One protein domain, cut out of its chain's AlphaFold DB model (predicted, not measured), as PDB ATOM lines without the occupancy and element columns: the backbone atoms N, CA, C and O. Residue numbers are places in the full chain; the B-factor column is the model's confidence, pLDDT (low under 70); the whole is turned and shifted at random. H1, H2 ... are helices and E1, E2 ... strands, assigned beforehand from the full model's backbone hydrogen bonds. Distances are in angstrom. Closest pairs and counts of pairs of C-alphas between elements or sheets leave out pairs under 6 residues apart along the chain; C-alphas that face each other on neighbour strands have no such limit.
ATOM      1  N   GLU A 121     -87.900 171.423 -53.225       89.56
ATOM      2  CA  GLU A 121     -88.976 171.656 -52.264       89.56
ATOM      3  C   GLU A 121     -88.459 172.310 -50.979       89.56
ATOM      4  O   GLU A 121     -88.998 173.327 -50.542       89.56
ATOM      5  N   GLU A 122     -87.373 171.795 -50.401       89.00
ATOM      6  CA  GLU A 122     -86.731 172.415 -49.237       89.00
ATOM      7  C   GLU A 122     -86.198 173.811 -49.555       89.00
ATOM      8  O   GLU A 122     -86.333 174.733 -48.750       89.00
ATOM      9  N   SER A 123     -85.641 174.001 -50.752       90.88
ATOM     10  CA  SER A 123     -85.149 175.308 -51.190       90.88
ATOM     11  C   SER A 123     -86.283 176.331 -51.308       90.88
ATOM     12  O   SER A 123     -86.108 177.480 -50.905       90.88
ATOM     13  N   LYS A 124     -87.473 175.911 -51.761       92.69
ATOM     14  CA  LYS A 124     -88.687 176.746 -51.741       92.69
ATOM     15  C   LYS A 124     -89.103 177.111 -50.317       92.69
ATOM     16  O   LYS A 124     -89.392 178.274 -50.061       92.69
ATOM     17  N   LEU A 125     -89.114 176.150 -49.391       92.00
ATOM     18  CA  LEU A 125     -89.480 176.407 -47.992       92.00
ATOM     19  C   LEU A 125     -88.532 177.412 -47.329       92.00
ATOM     20  O   LEU A 125     -88.984 178.313 -46.627       92.00
ATOM     21  N   ILE A 126     -87.227 177.286 -47.584       91.06
ATOM     22  CA  ILE A 126     -86.222 178.223 -47.071       91.06
ATOM     23  C   ILE A 126     -86.409 179.604 -47.703       91.06
ATOM     24  O   ILE A 126     -86.385 180.597 -46.985       91.06
ATOM     25  N   PHE A 127     -86.636 179.679 -49.018       93.19
ATOM     26  CA  PHE A 127     -86.856 180.950 -49.710       93.19
ATOM     27  C   PHE A 127     -88.080 181.714 -49.176       93.19
ATOM     28  O   PHE A 127     -88.049 182.934 -49.082       93.19
ATOM     29  N   MET A 128     -89.139 181.008 -48.771       92.19
ATOM     30  CA  MET A 128     -90.353 181.621 -48.214       92.19
ATOM     31  C   MET A 128     -90.201 182.105 -46.762       92.19
ATOM     32  O   MET A 128     -91.161 182.615 -46.185       92.19
ATOM     33  N   ASN A 129     -89.032 181.936 -46.137       92.62
ATOM     34  CA  ASN A 129     -88.806 182.373 -44.766       92.62
ATOM     35  C   ASN A 129     -88.563 183.896 -44.705       92.62
ATOM     36  O   ASN A 129     -87.497 184.349 -45.122       92.62
ATOM     37  N   PRO A 130     -89.473 184.687 -44.098       93.06
ATOM     38  CA  PRO A 130     -89.389 186.150 -44.102       93.06
ATOM     39  C   PRO A 130     -88.244 186.713 -43.247       93.06
ATOM     40  O   PRO A 130     -87.985 187.912 -43.273       93.06
ATOM     41  N   ILE A 131     -87.585 185.874 -42.442       94.31
ATOM     42  CA  ILE A 131     -86.491 186.280 -41.553       94.31
ATOM     43  C   ILE A 131     -85.148 186.251 -42.297       94.31
ATOM     44  O   ILE A 131     -84.177 186.871 -41.857       94.31
ATOM     45  N   LEU A 132     -85.063 185.515 -43.409       93.94
ATOM     46  CA  LEU A 132     -83.816 185.390 -44.147       93.94
ATOM     47  C   LEU A 132     -83.576 186.615 -45.038       93.94
ATOM     48  O   LEU A 132     -84.516 187.166 -45.607       93.94
ATOM     49  N   PRO A 133     -82.318 187.060 -45.169       95.38
ATOM     50  CA  PRO A 133     -82.001 188.203 -46.001       95.38
ATOM     51  C   PRO A 133     -82.077 187.835 -47.487       95.38
ATOM     52  O   PRO A 133     -81.588 186.787 -47.923       95.38
ATOM     53  N   HIS A 134     -82.649 188.755 -48.257       95.31
ATOM     54  CA  HIS A 134     -82.708 188.701 -49.712       95.31
ATOM     55  C   HIS A 134     -81.602 189.561 -50.331       95.31
ATOM     56  O   HIS A 134     -81.159 190.554 -49.749       95.31
ATOM     57  N   THR A 135     -81.153 189.183 -51.522       94.62
ATOM     58  CA  THR A 135     -80.213 189.950 -52.336       94.62
ATOM     59  C   THR A 135     -80.580 189.875 -53.812       94.62
ATOM     60  O   THR A 135     -80.956 188.827 -54.334       94.62
ATOM     61  N   HIS A 136     -80.398 190.993 -54.504       94.50
ATOM     62  CA  HIS A 136     -80.459 191.073 -55.964       94.50
ATOM     63  C   HIS A 136     -79.058 191.004 -56.598       94.50
ATOM     64  O   HIS A 136     -78.925 190.778 -57.802       94.50
ATOM     65  N   ASP A 137     -78.006 191.164 -55.787       92.75
ATOM     66  CA  ASP A 137     -76.609 191.160 -56.222       92.75
ATOM     67  C   ASP A 137     -76.049 189.734 -56.222       92.75
ATOM     68  O   ASP A 137     -75.369 189.286 -55.295       92.75
ATOM     69  N   TYR A 138     -76.435 188.976 -57.246       92.88
ATOM     70  CA  TYR A 138     -75.939 187.626 -57.474       92.88
ATOM     71  C   TYR A 138     -75.983 187.234 -58.956       92.88
ATOM     72  O   TYR A 138     -76.673 187.834 -59.795       92.88
ATOM     73  N   THR A 139     -75.266 186.152 -59.255       92.56
ATOM     74  CA  THR A 139     -75.344 185.434 -60.527       92.56
ATOM     75  C   THR A 139     -75.750 183.998 -60.235       92.56
ATOM     76  O   THR A 139     -75.024 183.259 -59.570       92.56
ATOM     77  N   CYS A 140     -76.937 183.612 -60.704       92.38
ATOM     78  CA  CYS A 140     -77.470 182.267 -60.517       92.38
ATOM     79  C   CYS A 140     -76.551 181.229 -61.181       92.38
ATOM     80  O   CYS A 140     -76.264 181.340 -62.367       92.38
ATOM     81  N   LYS A 141     -76.117 180.188 -60.458       92.31
ATOM     82  CA  LYS A 141     -75.268 179.138 -61.056       92.31
ATOM     83  C   LYS A 141     -76.023 178.194 -62.001       92.31
ATOM     84  O   LYS A 141     -75.387 177.497 -62.784       92.31
ATOM     85  N   ASN A 142     -77.359 178.179 -61.958       92.88
ATOM     86  CA  ASN A 142     -78.162 177.478 -62.958       92.88
ATOM     87  C   ASN A 142     -78.156 178.277 -64.271       92.88
ATOM     88  O   ASN A 142     -78.676 179.394 -64.309       92.88
ATOM     89  N   ILE A 143     -77.577 177.696 -65.322       92.06
ATOM     90  CA  ILE A 143     -77.390 178.305 -66.649       92.06
ATOM     91  C   ILE A 143     -78.738 178.602 -67.324       92.06
ATOM     92  O   ILE A 143     -78.873 179.608 -68.011       92.06
ATOM     93  N   GLU A 144     -79.760 177.783 -67.073       92.94
ATOM     94  CA  GLU A 144     -81.087 177.913 -67.692       92.94
ATOM     95  C   GLU A 144     -81.984 178.952 -66.992       92.94
ATOM     96  O   GLU A 144     -83.156 179.116 -67.326       92.94
ATOM     97  N   CYS A 145     -81.466 179.669 -65.988       91.69
ATOM     98  CA  CYS A 145     -82.275 180.598 -65.208       91.69
ATOM     99  C   CYS A 145     -82.576 181.909 -65.957       91.69
ATOM    100  O   CYS A 145     -81.679 182.600 -66.436       91.69
ATOM    101  N   ILE A 146     -83.845 182.330 -65.934       92.94
ATOM    102  CA  ILE A 146     -84.339 183.581 -66.549       92.94
ATOM    103  C   ILE A 146     -83.645 184.831 -65.972       92.94
ATOM    104  O   ILE A 146     -83.566 185.872 -66.620       92.94
ATOM    105  N   THR A 147     -83.067 184.745 -64.774       91.81
ATOM    106  CA  THR A 147     -82.348 185.859 -64.135       91.81
ATOM    107  C   THR A 147     -81.089 186.290 -64.891       91.81
ATOM    108  O   THR A 147     -80.547 187.355 -64.609       91.81
ATOM    109  N   HIS A 148     -80.594 185.461 -65.817       91.06
ATOM    110  CA  HIS A 148     -79.473 185.810 -66.696       91.06
ATOM    111  C   HIS A 148     -79.874 186.776 -67.806       91.06
ATOM    112  O   HIS A 148     -79.048 187.560 -68.260       91.06
ATOM    113  N   THR A 149     -81.135 186.727 -68.239       91.94
ATOM    114  CA  THR A 149     -81.664 187.596 -69.295       91.94
ATOM    115  C   THR A 149     -82.404 188.800 -68.724       91.94
ATOM    116  O   THR A 149     -82.336 189.882 -69.303       91.94
ATOM    117  N   ASN A 150     -83.081 188.645 -67.581       91.25
ATOM    118  CA  ASN A 150     -83.849 189.712 -66.949       91.25
ATOM    119  C   ASN A 150     -83.368 190.008 -65.520       91.25
ATOM    120  O   ASN A 150     -83.688 189.290 -64.573       91.25
ATOM    121  N   ASN A 151     -82.662 191.130 -65.365       87.94
ATOM    122  CA  ASN A 151     -82.139 191.583 -64.075       87.94
ATOM    123  C   ASN A 151     -83.227 192.010 -63.077       87.94
ATOM    124  O   ASN A 151     -82.965 191.999 -61.882       87.94
ATOM    125  N   ILE A 152     -84.433 192.361 -63.537       91.19
ATOM    126  CA  ILE A 152     -85.538 192.784 -62.657       91.19
ATOM    127  C   ILE A 152     -86.055 191.598 -61.832       91.19
ATOM    128  O   ILE A 152     -86.528 191.773 -60.716       91.19
ATOM    129  N   LEU A 153     -85.934 190.380 -62.369       90.94
ATOM    130  CA  LEU A 153     -86.383 189.144 -61.725       90.94
ATOM    131  C   LEU A 153     -85.316 188.511 -60.826       90.94
ATOM    132  O   LEU A 153     -85.523 187.410 -60.316       90.94
ATOM    133  N   LYS A 154     -84.154 189.155 -60.667       93.19
ATOM    134  CA  LYS A 154     -83.135 188.680 -59.734       93.19
ATOM    135  C   LYS A 154     -83.675 188.835 -58.332       93.19
ATOM    136  O   LYS A 154     -83.928 189.948 -57.916       93.19
ATOM    137  N   ASP A 155     -83.801 187.743 -57.608       94.94
ATOM    138  CA  ASP A 155     -84.013 187.719 -56.168       94.94
ATOM    139  C   ASP A 155     -83.450 186.400 -55.643       94.94
ATOM    140  O   ASP A 155     -83.677 185.339 -56.231       94.94
ATOM    141  N   ALA A 156     -82.665 186.455 -54.576       95.81
ATOM    142  CA  ALA A 156     -82.095 185.278 -53.952       95.81
ATOM    143  C   ALA A 156     -82.045 185.437 -52.440       95.81
ATOM    144  O   ALA A 156     -81.666 186.484 -51.924       95.81
ATOM    145  N   VAL A 157     -82.340 184.354 -51.734       95.88
ATOM    146  CA  VAL A 157     -82.142 184.261 -50.290       95.88
ATOM    147  C   VAL A 157     -80.752 183.716 -50.017       95.88
ATOM    148  O   VAL A 157     -80.321 182.766 -50.670       95.88
ATOM    149  N   PHE A 158     -80.047 184.281 -49.039       94.00
ATOM    150  CA  PHE A 158     -78.751 183.760 -48.615       94.00
ATOM    151  C   PHE A 158     -78.683 183.554 -47.108       94.00
ATOM    152  O   PHE A 158     -79.261 184.297 -46.319       94.00
ATOM    153  N   TYR A 159     -77.971 182.514 -46.685       91.44
ATOM    154  CA  TYR A 159     -77.850 182.167 -45.272       91.44
ATOM    155  C   TYR A 159     -76.541 181.433 -44.991       91.44
ATOM    156  O   TYR A 159     -75.926 180.832 -45.874       91.44
ATOM    157  N   LYS A 160     -76.093 181.486 -43.734       89.12
ATOM    158  CA  LYS A 160     -74.909 180.748 -43.285       89.12
ATOM    159  C   LYS A 160     -75.294 179.324 -42.930       89.12
ATOM    160  O   LYS A 160     -76.271 179.095 -42.217       89.12
ATOM    161  N   LEU A 161     -74.492 178.369 -43.381       82.38
ATOM    162  CA  LEU A 161     -74.616 176.995 -42.913       82.38
ATOM    163  C   LEU A 161     -74.260 176.909 -41.430       82.38
ATOM    164  O   LEU A 161     -73.333 177.570 -40.956       82.38
ATOM    165  N   ARG A 162     -74.994 176.070 -40.694       79.19
ATOM    166  CA  ARG A 162     -74.760 175.862 -39.264       79.19
ATOM    167  C   ARG A 162     -73.298 175.468 -39.035       79.19
ATOM    168  O   ARG A 162     -72.793 174.560 -39.686       79.19
ATOM    169  N   ASN A 163     -72.634 176.165 -38.113       79.19
ATOM    170  CA  ASN A 163     -71.225 175.962 -37.755       79.19
ATOM    171  C   ASN A 163     -70.228 176.153 -38.919       79.19
ATOM    172  O   ASN A 163     -69.125 175.613 -38.886       79.19
ATOM    173  N   SER A 164     -70.587 176.927 -39.947       81.56
ATOM    174  CA  SER A 164     -69.696 177.248 -41.060       81.56
ATOM    175  C   SER A 164     -69.765 178.728 -41.433       81.56
ATOM    176  O   SER A 164     -70.807 179.370 -41.333       81.56
ATOM    177  N   TYR A 165     -68.652 179.264 -41.934       85.94
ATOM    178  CA  TYR A 165     -68.624 180.574 -42.593       85.94
ATOM    179  C   TYR A 165     -69.068 180.509 -44.062       85.94
ATOM    180  O   TYR A 165     -69.124 181.539 -44.730       85.94
ATOM    181  N   LYS A 166     -69.392 179.314 -44.575       86.12
ATOM    182  CA  LYS A 166     -69.930 179.141 -45.925       86.12
ATOM    183  C   LYS A 166     -71.340 179.729 -45.999       86.12
ATOM    184  O   LYS A 166     -72.233 179.319 -45.254       86.12
ATOM    185  N   VAL A 167     -71.511 180.673 -46.917       89.25
ATOM    186  CA  VAL A 167     -72.809 181.238 -47.289       89.25
ATOM    187  C   VAL A 167     -73.375 180.396 -48.423       89.25
ATOM    188  O   VAL A 167     -72.683 180.154 -49.408       89.25
ATOM    189  N   ASN A 168     -74.609 179.940 -48.253       91.38
ATOM    190  CA  ASN A 168     -75.395 179.325 -49.311       91.38
ATOM    191  C   ASN A 168     -76.369 180.359 -49.876       91.38
ATOM    192  O   ASN A 168     -76.895 181.184 -49.124       91.38
ATOM    193  N   TYR A 169     -76.640 180.257 -51.171       93.56
ATOM    194  CA  TYR A 169     -77.612 181.085 -51.880       93.56
ATOM    195  C   TYR A 169     -78.707 180.213 -52.486       93.56
ATOM    196  O   TYR A 169     -78.434 179.109 -52.946       93.56
ATOM    197  N   ILE A 170     -79.934 180.722 -52.521       94.50
ATOM    198  CA  ILE A 170     -81.082 180.103 -53.184       94.50
ATOM    199  C   ILE A 170     -81.701 181.136 -54.117       94.50
ATOM    200  O   ILE A 170     -82.153 182.183 -53.663       94.50
ATOM    201  N   CYS A 171     -81.749 180.842 -55.416       94.38
ATOM    202  CA  CYS A 171     -82.411 181.708 -56.396       94.38
ATOM    203  C   CYS A 171     -83.935 181.624 -56.237       94.38
ATOM    204  O   CYS A 171     -84.489 180.531 -56.260       94.38
ATOM    205  N   GLY A 172     -84.626 182.758 -56.170       92.38
ATOM    206  CA  GLY A 172     -86.084 182.823 -56.044       92.38
ATOM    207  C   GLY A 172     -86.851 182.364 -57.284       92.38
ATOM    208  O   GLY A 172     -88.003 181.962 -57.177       92.38
TER     209      GLY A 172
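AT A GLANCE: This is residues 121 to 172 of the 178 residues of an uncharacterized protein of viral metagenome (UniProt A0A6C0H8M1). With little regular structure, the domain is a two-stranded hairpin of E1 and E2 with a short helix, H1, packed on it through residues 123 to 127, while a looping stretch with no named element fills the end away from the hairpin's tip. The tip, residues 161 to 166, sticks out. The printed part has 52 residues, 17 in named elements, in the order H1, E1, E2; the class is mixed, the sheet antiparallel. It is only just compact, close to loose, with a radius of gyration of the C-alphas of 11.4 A, and elongated, 35 by 20 by 19 A.

HOW THE PARTS SIT: E1, residues 156 to 160, and E2, residues 167 to 171, form a hairpin, antiparallel at 159 degrees; N 157 and O 170 are within hydrogen-bond range at 2.9 A. Residues 134 to 135 pair antiparallel with 156 to 157 of E1. The closest C-alphas of H1, residues 121 to 127, and E1 are Phe 127 and Val 157, 5.8 A apart; of H1 and E2, Ser 123 and Ile 170, 6.6 A. In H1 every O i to N i+4 pair is within hydrogen-bond range.

IN THESE COORDINATES: E1 is 13.6 A long, E2 13.2 A and H1 9.9 A. H1 begins at C-alpha 121 (-88.976, 171.656, -52.264); E2 ends at C-alpha 171 (-82.411, 181.708, -56.396).

THE WHOLE: The farthest C-alphas, Thr 149 and Asn 163, are 35.2 A apart. The printed part has no cut; H1 to E1 is a long link. No printed residue is under 70 in pLDDT.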